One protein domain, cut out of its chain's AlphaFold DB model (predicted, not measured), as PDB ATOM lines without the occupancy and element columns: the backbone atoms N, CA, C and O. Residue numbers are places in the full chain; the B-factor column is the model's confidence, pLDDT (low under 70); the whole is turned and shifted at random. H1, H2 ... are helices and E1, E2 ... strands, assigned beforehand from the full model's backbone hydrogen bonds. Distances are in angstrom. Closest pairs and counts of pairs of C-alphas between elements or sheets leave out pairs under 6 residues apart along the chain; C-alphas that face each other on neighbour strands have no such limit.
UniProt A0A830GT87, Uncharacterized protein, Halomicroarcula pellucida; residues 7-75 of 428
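What this domain is: This is residues 7 to 75 of the 428 residues of an uncharacterized protein of Halomicroarcula pellucida (UniProt A0A830GT87). The printed part is strung out as a rod: H1 at one end, the hairpin of E1 and E2 in the middle, then short H2 and a tail, residues 68 to 75, that sticks out. It has 69 residues with H1, E1, E2, H2 and E3 in that order, E1 and E2 making an antiparallel sheet. The class is mixed, helices and strands, with under half of the residues in named elements. It is extended, with a radius of gyration of the C-alphas of 17.3 A and spans of 58 by 23 by 17 A.

How they stand to each other: Start at H1, residues 18 to 28, then find E1, residues 35 to 39, in a hairpin with E2, residues 46 to 50, antiparallel at 144 degrees. Look there for N 36 and O 49, 2.8 A apart, within hydrogen-bond range. H2, residues 61 to 67, is apart from H1 and E1. E3, residues 72 to 75, pairs with no named strand. In H1 and H2 every O i to N i+4 pair is within hydrogen-bond range.

Where its parts are: Find C-alpha 18 at (12.658, -43.431, -25.802); H1 runs 15.2 A from there. E1 spans 12.9 A, E2 13.6 A, H2 9.8 A and E3 10.3 A, to C-alpha 75 at (52.113, -20.872, -8.284).

The domain as a whole: The C-alphas farthest apart, of Asp 12 and Thr 75, are 60.7 A apart. The printed part has no cut and no long link. Look for pLDDT under 70 at residues 18, 30 to 35, 51 to 52 and 68.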
ATOM      1  N   GLN A   7       7.672 -48.996 -25.518       79.38
ATOM      2  CA  GLN A   7       6.621 -49.201 -24.517       79.38
ATOM      3  C   GLN A   7       7.091 -48.830 -23.107       79.38
ATOM      4  O   GLN A   7       8.247 -49.035 -22.737       79.38
ATOM      5  N   CYS A   8       6.186 -48.271 -22.305       75.56
ATOM      6  CA  CYS A   8       6.432 -48.035 -20.891       75.56
ATOM      7  C   CYS A   8       6.429 -49.378 -20.126       75.56
ATOM      8  O   CYS A   8       5.516 -50.176 -20.303       75.56
ATOM      9  N   PRO A   9       7.422 -49.654 -19.261       74.25
ATOM     10  CA  PRO A   9       7.495 -50.920 -18.522       74.25
ATOM     11  C   PRO A   9       6.483 -51.021 -17.369       74.25
ATOM     12  O   PRO A   9       6.234 -52.113 -16.868       74.25
ATOM     13  N   THR A  10       5.906 -49.892 -16.947       75.00
ATOM     14  CA  THR A  10       5.023 -49.799 -15.769       75.00
ATOM     15  C   THR A  10       3.554 -49.604 -16.156       75.00
ATOM     16  O   THR A  10       2.655 -49.846 -15.353       75.00
ATOM     17  N   CYS A  11       3.275 -49.214 -17.402       77.94
ATOM     18  CA  CYS A  11       1.926 -49.234 -17.960       77.94
ATOM     19  C   CYS A  11       1.952 -49.531 -19.462       77.94
ATOM     20  O   CYS A  11       2.908 -49.187 -20.141       77.94
ATOM     21  N   ASP A  12       0.872 -50.091 -20.006       78.12
ATOM     22  CA  ASP A  12       0.782 -50.528 -21.411       78.12
ATOM     23  C   ASP A  12       0.719 -49.377 -22.451       78.12
ATOM     24  O   ASP A  12       0.099 -49.502 -23.508       78.12
ATOM     25  N   ARG A  13       1.320 -48.213 -22.169       77.94
ATOM     26  CA  ARG A  13       1.388 -47.070 -23.092       77.94
ATOM     27  C   ARG A  13       2.637 -47.149 -23.968       77.94
ATOM     28  O   ARG A  13       3.750 -47.277 -23.462       77.94
ATOM     29  N   SER A  14       2.452 -46.999 -25.276       81.69
ATOM     30  CA  SER A  14       3.524 -46.886 -26.271       81.69
ATOM     31  C   SER A  14       3.783 -45.431 -26.655       81.69
ATOM     32  O   SER A  14       2.846 -44.634 -26.731       81.69
ATOM     33  N   PHE A  15       5.040 -45.099 -26.939       82.19
ATOM     34  CA  PHE A  15       5.466 -43.757 -27.323       82.19
ATOM     35  C   PHE A  15       6.359 -43.781 -28.565       82.19
ATOM     36  O   PHE A  15       7.070 -44.752 -28.819       82.19
ATOM     37  N   ASP A  16       6.381 -42.658 -29.285       78.94
ATOM     38  CA  ASP A  16       7.120 -42.507 -30.546       78.94
ATOM     39  C   ASP A  16       8.649 -42.386 -30.360       78.94
ATOM     40  O   ASP A  16       9.398 -42.339 -31.330       78.94
ATOM     41  N   SER A  17       9.150 -42.306 -29.119       75.50
ATOM     42  CA  SER A  17      10.590 -42.252 -28.821       75.50
ATOM     43  C   SER A  17      10.919 -42.688 -27.391       75.50
ATOM     44  O   SER A  17      10.116 -42.499 -26.474       75.50
ATOM     45  N   GLU A  18      12.148 -43.165 -27.159       69.88
ATOM     46  CA  GLU A  18      12.658 -43.431 -25.802       69.88
ATOM     47  C   GLU A  18      12.566 -42.215 -24.873       69.88
ATOM     48  O   GLU A  18      12.344 -42.352 -23.669       69.88
ATOM     49  N   ILE A  19      12.764 -41.010 -25.415       70.44
ATOM     50  CA  ILE A  19      12.718 -39.761 -24.648       70.44
ATOM     51  C   ILE A  19      11.300 -39.536 -24.113       70.44
ATOM     52  O   ILE A  19      11.128 -39.180 -22.946       70.44
ATOM     53  N   ALA A  20      10.282 -39.811 -24.931       73.44
ATOM     54  CA  ALA A  20       8.886 -39.712 -24.525       73.44
ATOM     55  C   ALA A  20       8.524 -40.742 -23.437       73.44
ATOM     56  O   ALA A  20       7.853 -40.373 -22.471       73.44
ATOM     57  N   VAL A  21       9.047 -41.975 -23.510       79.12
ATOM     58  CA  VAL A  21       8.889 -42.980 -22.437       79.12
ATOM     59  C   VAL A  21       9.525 -42.501 -21.129       79.12
ATOM     60  O   VAL A  21       8.903 -42.581 -20.070       79.12
ATOM     61  N   LYS A  22      10.743 -41.945 -21.189       72.75
ATOM     62  CA  LYS A  22      11.489 -41.451 -20.015       72.75
ATOM     63  C   LYS A  22      10.769 -40.285 -19.321       72.75
ATOM     64  O   LYS A  22      10.679 -40.264 -18.093       72.75
ATOM     65  N   ILE A  23      10.211 -39.345 -20.090       72.38
ATOM     66  CA  ILE A  23       9.415 -38.223 -19.560       72.38
ATOM     67  C   ILE A  23       8.096 -38.726 -18.967       72.38
ATOM     68  O   ILE A  23       7.699 -38.282 -17.889       72.38
ATOM     69  N   HIS A  24       7.419 -39.647 -19.657       79.31
ATOM     70  CA  HIS A  24       6.180 -40.243 -19.175       79.31
ATOM     71  C   HIS A  24       6.387 -40.964 -17.840       79.31
ATOM     72  O   HIS A  24       5.632 -40.711 -16.906       79.31
ATOM     73  N   HIS A  25       7.431 -41.783 -17.716       76.12
ATOM     74  CA  HIS A  25       7.685 -42.544 -16.496       76.12
ATOM     75  C   HIS A  25       7.996 -41.640 -15.298       76.12
ATOM     76  O   HIS A  25       7.419 -41.812 -14.227       76.12
ATOM     77  N   SER A  26       8.798 -40.590 -15.508       73.62
ATOM     78  CA  SER A  26       9.104 -39.620 -14.453       73.62
ATOM     79  C   SER A  26       7.890 -38.806 -13.998       73.62
ATOM     80  O   SER A  26       7.909 -38.309 -12.878       73.62
ATOM     81  N   LYS A  27       6.876 -38.610 -14.853       75.88
ATOM     82  CA  LYS A  27       5.685 -37.801 -14.535       75.88
ATOM     83  C   LYS A  27       4.482 -38.620 -14.069       75.88
ATOM     84  O   LYS A  27       3.643 -38.083 -13.359       75.88
ATOM     85  N   ALA A  28       4.349 -39.861 -14.532       78.75
ATOM     86  CA  ALA A  28       3.188 -40.712 -14.264       78.75
ATOM     87  C   ALA A  28       3.455 -41.787 -13.203       78.75
ATOM     88  O   ALA A  28       2.508 -42.259 -12.581       78.75
ATOM     89  N   HIS A  29       4.721 -42.165 -13.006       78.94
ATOM     90  CA  HIS A  29       5.126 -43.212 -12.066       78.94
ATOM     91  C   HIS A  29       6.109 -42.707 -10.997       78.94
ATOM     92  O   HIS A  29       6.595 -43.513 -10.218       78.94
ATOM     93  N   ASP A  30       6.406 -41.397 -10.958       61.31
ATOM     94  CA  ASP A  30       7.356 -40.759 -10.018       61.31
ATOM     95  C   ASP A  30       8.748 -41.432  -9.957       61.31
ATOM     96  O   ASP A  30       9.518 -41.276  -9.010       61.31
ATOM     97  N   GLU A  31       9.114 -42.150 -11.021       60.19
ATOM     98  CA  GLU A  31      10.346 -42.923 -11.119       60.19
ATOM     99  C   GLU A  31      11.093 -42.544 -12.403       60.19
ATOM    100  O   GLU A  31      10.526 -42.476 -13.495       60.19
ATOM    101  N   SER A  32      12.394 -42.284 -12.309       62.12
ATOM    102  CA  SER A  32      13.233 -42.020 -13.483       62.12
ATOM    103  C   SER A  32      13.894 -43.314 -13.964       62.12
ATOM    104  O   SER A  32      14.792 -43.814 -13.294       62.12
ATOM    105  N   ILE A  33      13.517 -43.825 -15.144       63.50
ATOM    106  CA  ILE A  33      14.192 -44.997 -15.751       63.50
ATOM    107  C   ILE A  33      15.599 -44.632 -16.266       63.50
ATOM    108  O   ILE A  33      16.480 -45.478 -16.362       63.50
ATOM    109  N   ALA A  34      15.841 -43.359 -16.593       62.50
ATOM    110  CA  ALA A  34      17.125 -42.893 -17.114       62.50
ATOM    111  C   ALA A  34      18.108 -42.558 -15.980       62.50
ATOM    112  O   ALA A  34      18.390 -41.385 -15.712       62.50
ATOM    113  N   THR A  35      18.605 -43.587 -15.294       66.44
ATOM    114  CA  THR A  35      19.775 -43.464 -14.424       66.44
ATOM    115  C   THR A  35      21.045 -43.730 -15.228       66.44
ATOM    116  O   THR A  35      21.120 -44.660 -16.027       66.44
ATOM    117  N   ILE A  36      22.047 -42.872 -15.059       76.38
ATOM    118  CA  ILE A  36      23.369 -43.033 -15.667       76.38
ATOM    119  C   ILE A  36      24.243 -43.718 -14.618       76.38
ATOM    120  O   ILE A  36      24.367 -43.209 -13.504       76.38
ATOM    121  N   GLN A  37      24.827 -44.867 -14.951       81.19
ATOM    122  CA  GLN A  37      25.796 -45.533 -14.078       81.19
ATOM    123  C   GLN A  37      27.139 -44.809 -14.176       81.19
ATOM    124  O   GLN A  37      27.632 -44.555 -15.278       81.19
ATOM    125  N   LYS A  38      27.714 -44.446 -13.030       82.62
ATOM    126  CA  LYS A  38      29.019 -43.787 -12.929       82.62
ATOM    127  C   LYS A  38      29.853 -44.447 -11.845       82.62
ATOM    128  O   LYS A  38      29.323 -44.959 -10.869       82.62
ATOM    129  N   THR A  39      31.164 -44.386 -11.991       86.12
ATOM    130  CA  THR A  39      32.109 -44.836 -10.967       86.12
ATOM    131  C   THR A  39      32.514 -43.647 -10.102       86.12
ATOM    132  O   THR A  39      32.860 -42.591 -10.632       86.12
ATOM    133  N   CYS A  40      32.438 -43.790  -8.778       83.75
ATOM    134  CA  CYS A  40      32.887 -42.763  -7.840       83.75
ATOM    135  C   CYS A  40      34.402 -42.575  -7.955       83.75
ATOM    136  O   CYS A  40      35.138 -43.556  -7.872       83.75
ATOM    137  N   GLN A  41      34.864 -41.333  -8.118       83.69
ATOM    138  CA  GLN A  41      36.294 -41.050  -8.293       83.69
ATOM    139  C   GLN A  41      37.131 -41.274  -7.021       83.69
ATOM    140  O   GLN A  41      38.307 -41.589  -7.149       83.69
ATOM    141  N   GLU A  42      36.526 -41.223  -5.826       83.62
ATOM    142  CA  GLU A  42      37.245 -41.492  -4.567       83.62
ATOM    143  C   GLU A  42      37.256 -42.971  -4.181       83.62
ATOM    144  O   GLU A  42      38.303 -43.562  -3.944       83.62
ATOM    145  N   CYS A  43      36.077 -43.592  -4.091       84.00
ATOM    146  CA  CYS A  43      35.959 -44.948  -3.553       84.00
ATOM    147  C   CYS A  43      35.894 -46.038  -4.630       84.00
ATOM    148  O   CYS A  43      35.867 -47.222  -4.301       84.00
ATOM    149  N   GLY A  44      35.825 -45.665  -5.914       82.19
ATOM    150  CA  GLY A  44      35.767 -46.603  -7.039       82.19
ATOM    151  C   GLY A  44      34.456 -47.388  -7.168       82.19
ATOM    152  O   GLY A  44      34.342 -48.241  -8.043       82.19
ATOM    153  N   VAL A  45      33.459 -47.126  -6.316       86.69
ATOM    154  CA  VAL A  45      32.168 -47.835  -6.327       86.69
ATOM    155  C   VAL A  45      31.260 -47.288  -7.430       86.69
ATOM    156  O   VAL A  45      31.162 -46.073  -7.620       86.69
ATOM    157  N   GLU A  46      30.571 -48.181  -8.143       83.94
ATOM    158  CA  GLU A  46      29.555 -47.813  -9.133       83.94
ATOM    159  C   GLU A  46      28.275 -47.293  -8.455       83.94
ATOM    160  O   GLU A  46      27.766 -47.886  -7.504       83.94
ATOM    161  N   PHE A  47      27.749 -46.169  -8.939       84.88
ATOM    162  CA  PHE A  47      26.550 -45.521  -8.422       84.88
ATOM    163  C   PHE A  47      25.703 -44.912  -9.547       84.88
ATOM    164  O   PHE A  47      26.201 -44.503 -10.597       84.88
ATOM    165  N   ALA A  48      24.395 -44.831  -9.308       80.69
ATOM    166  CA  ALA A  48      23.421 -44.335 -10.270       80.69
ATOM    167  C   ALA A  48      23.152 -42.835 -10.071       80.69
ATOM    168  O   ALA A  48      22.736 -42.415  -8.990       80.69
ATOM    169  N   VAL A  49      23.319 -42.030 -11.126       81.12
ATOM    170  CA  VAL A  49      22.958 -40.602 -11.128       81.12
ATOM    171  C   VAL A  49      21.732 -40.339 -11.991       81.12
ATOM    172  O   VAL A  49      21.493 -40.999 -13.000       81.12
ATOM    173  N   LYS A  50      20.939 -39.339 -11.606       76.81
ATOM    174  CA  LYS A  50      19.820 -38.856 -12.425       76.81
ATOM    175  C   LYS A  50      20.365 -38.117 -13.654       76.81
ATOM    176  O   LYS A  50      21.414 -37.486 -13.570       76.81
ATOM    177  N   GLY A  51      19.633 -38.118 -14.772       67.44
ATOM    178  CA  GLY A  51      20.068 -37.464 -16.020       67.44
ATOM    179  C   GLY A  51      20.426 -35.971 -15.895       67.44
ATOM    180  O   GLY A  51      21.327 -35.499 -16.583       67.44
ATOM    181  N   ASN A  52      19.801 -35.244 -14.962       65.19
ATOM    182  CA  ASN A  52      20.124 -33.836 -14.678       65.19
ATOM    183  C   ASN A  52      21.413 -33.643 -13.857       65.19
ATOM    184  O   ASN A  52      21.865 -32.517 -13.685       65.19
ATOM    185  N   SER A  53      22.008 -34.724 -13.358       70.44
ATOM    186  CA  SER A  53      23.222 -34.735 -12.535       70.44
ATOM    187  C   SER A  53      24.360 -35.465 -13.249       70.44
ATOM    188  O   SER A  53      25.193 -36.110 -12.614       70.44
ATOM    189  N   LYS A  54      24.406 -35.362 -14.585       72.38
ATOM    190  CA  LYS A  54      25.443 -35.973 -15.434       72.38
ATOM    191  C   LYS A  54      26.869 -35.618 -14.996       72.38
ATOM    192  O   LYS A  54      27.772 -36.425 -15.192       72.38
ATOM    193  N   ASP A  55      27.054 -34.472 -14.345       78.38
ATOM    194  CA  ASP A  55      28.354 -33.963 -13.898       78.38
ATOM    195  C   ASP A  55      28.737 -34.426 -12.477       78.38
ATOM    196  O   ASP A  55      29.830 -34.137 -12.008       78.38
ATOM    197  N   GLN A  56      27.888 -35.194 -11.779       82.50
ATOM    198  CA  GLN A  56      28.203 -35.696 -10.437       82.50
ATOM    199  C   GLN A  56      29.323 -36.751 -10.488       82.50
ATOM    200  O   GLN A  56      29.220 -37.740 -11.216       82.50
ATOM    201  N   GLN A  57      30.394 -36.533  -9.721       81.00
ATOM    202  CA  GLN A  57      31.610 -37.366  -9.715       81.00
ATOM    203  C   GLN A  57      31.701 -38.328  -8.517       81.00
ATOM    204  O   GLN A  57      32.432 -39.315  -8.578       81.00
ATOM    205  N   TYR A  58      30.932 -38.074  -7.453       87.44
ATOM    206  CA  TYR A  58      31.028 -38.796  -6.181       87.44
ATOM    207  C   TYR A  58      29.696 -39.430  -5.776       87.44
ATOM    208  O   TYR A  58      28.629 -38.842  -5.986       87.44
ATOM    209  N   CYS A  59      29.762 -40.614  -5.162       85.44
ATOM    210  CA  CYS A  59      28.582 -41.371  -4.743       85.44
ATOM    211  C   CYS A  59      27.906 -40.810  -3.481       85.44
ATOM    212  O   CYS A  59      26.711 -41.027  -3.284       85.44
ATOM    213  N   SER A  60      28.639 -40.068  -2.644       83.81
ATOM    214  CA  SER A  60      28.138 -39.502  -1.388       83.81
ATOM    215  C   SER A  60      28.791 -38.156  -1.061       83.81
ATOM    216  O   SER A  60      29.812 -37.775  -1.640       83.81
ATOM    217  N   VAL A  61      28.195 -37.432  -0.109       82.50
ATOM    218  CA  VAL A  61      28.763 -36.191   0.448       82.50
ATOM    219  C   VAL A  61      30.081 -36.463   1.175       82.50
ATOM    220  O   VAL A  61      30.951 -35.601   1.176       82.50
ATOM    221  N   GLU A  62      30.245 -37.656   1.751       82.94
ATOM    222  CA  GLU A  62      31.474 -38.073   2.435       82.94
ATOM    223  C   GLU A  62      32.618 -38.238   1.438       82.94
ATOM    224  O   GLU A  62      33.631 -37.565   1.587       82.94
ATOM    225  N   CYS A  63      32.417 -38.996   0.352       81.31
ATOM    226  CA  CYS A  63      33.415 -39.105  -0.714       81.31
ATOM    227  C   CYS A  63      33.697 -37.738  -1.355       81.31
ATOM    228  O   CYS A  63      34.844 -37.380  -1.574       81.31
ATOM    229  N   ALA A  64      32.674 -36.908  -1.587       79.31
ATOM    230  CA  ALA A  64      32.908 -35.545  -2.069       79.31
ATOM    231  C   ALA A  64      33.711 -34.687  -1.067       79.31
ATOM    232  O   ALA A  64      34.432 -33.779  -1.474       79.31
ATOM    233  N   GLY A  65      33.571 -34.932   0.238       80.31
ATOM    234  CA  GLY A  65      34.331 -34.272   1.301       80.31
ATOM    235  C   GLY A  65      35.785 -34.737   1.371       80.31
ATOM    236  O   GLY A  65      36.679 -33.901   1.511       80.31
ATOM    237  N   GLU A  66      36.026 -36.039   1.224       77.81
ATOM    238  CA  GLU A  66      37.366 -36.637   1.163       77.81
ATOM    239  C   GLU A  66      38.142 -36.128  -0.055       77.81
ATOM    240  O   GLU A  66      39.235 -35.589   0.114       77.81
ATOM    241  N   ALA A  67      37.520 -36.120  -1.239       74.12
ATOM    242  CA  ALA A  67      38.094 -35.534  -2.454       74.12
ATOM    243  C   ALA A  67      38.485 -34.059  -2.270       74.12
ATOM    244  O   ALA A  67      39.542 -33.591  -2.687       74.12
ATOM    245  N   ARG A  68      37.614 -33.291  -1.603       69.94
ATOM    246  CA  ARG A  68      37.851 -31.875  -1.282       69.94
ATOM    247  C   ARG A  68      38.882 -31.664  -0.181       69.94
ATOM    248  O   ARG A  68      39.238 -30.512   0.061       69.94
ATOM    249  N   SER A  69      39.300 -32.704   0.532       74.94
ATOM    250  CA  SER A  69      40.358 -32.610   1.541       74.94
ATOM    251  C   SER A  69      41.742 -32.665   0.900       74.94
ATOM    252  O   SER A  69      42.691 -32.128   1.472       74.94
ATOM    253  N   GLU A  70      41.850 -33.221  -0.308       76.31
ATOM    254  CA  GLU A  70      43.050 -33.110  -1.125       76.31
ATOM    255  C   GLU A  70      43.275 -31.647  -1.555       76.31
ATOM    256  O   GLU A  70      42.344 -30.884  -1.855       76.31
ATOM    257  N   ARG A  71      44.540 -31.225  -1.515       82.94
ATOM    258  CA  ARG A  71      44.990 -29.877  -1.863       82.94
ATOM    259  C   ARG A  71      46.065 -29.996  -2.930       82.94
ATOM    260  O   ARG A  71      47.040 -30.720  -2.756       82.94
ATOM    261  N   VAL A  72      45.877 -29.273  -4.024       86.06
ATOM    262  CA  VAL A  72      46.854 -29.130  -5.101       86.06
ATOM    263  C   VAL A  72      47.517 -27.768  -4.959       86.06
ATOM    264  O   VAL A  72      46.833 -26.748  -4.842       86.06
ATOM    265  N   THR A  73      48.846 -27.748  -4.951       88.19
ATOM    266  CA  THR A  73      49.636 -26.516  -4.883       88.19
ATOM    267  C   THR A  73      49.862 -25.946  -6.283       88.19
ATOM    268  O   THR A  73      50.334 -26.648  -7.175       88.19
ATOM    269  N   HIS A  74      49.577 -24.658  -6.458       85.00
ATOM    270  CA  HIS A  74      49.824 -23.883  -7.674       85.00
ATOM    271  C   HIS A  74      50.690 -22.665  -7.363       85.00
ATOM    272  O   HIS A  74      50.703 -22.178  -6.235       85.00
ATOM    273  N   THR A  75      51.370 -22.135  -8.374       89.31
ATOM    274  CA  THR A  75      52.113 -20.872  -8.284       89.31
ATOM    275  C   THR A  75      51.316 -19.774  -8.975       89.31
ATOM    276  O   THR A  75      50.858 -19.957 -10.100       89.31
TER     277      THR A  75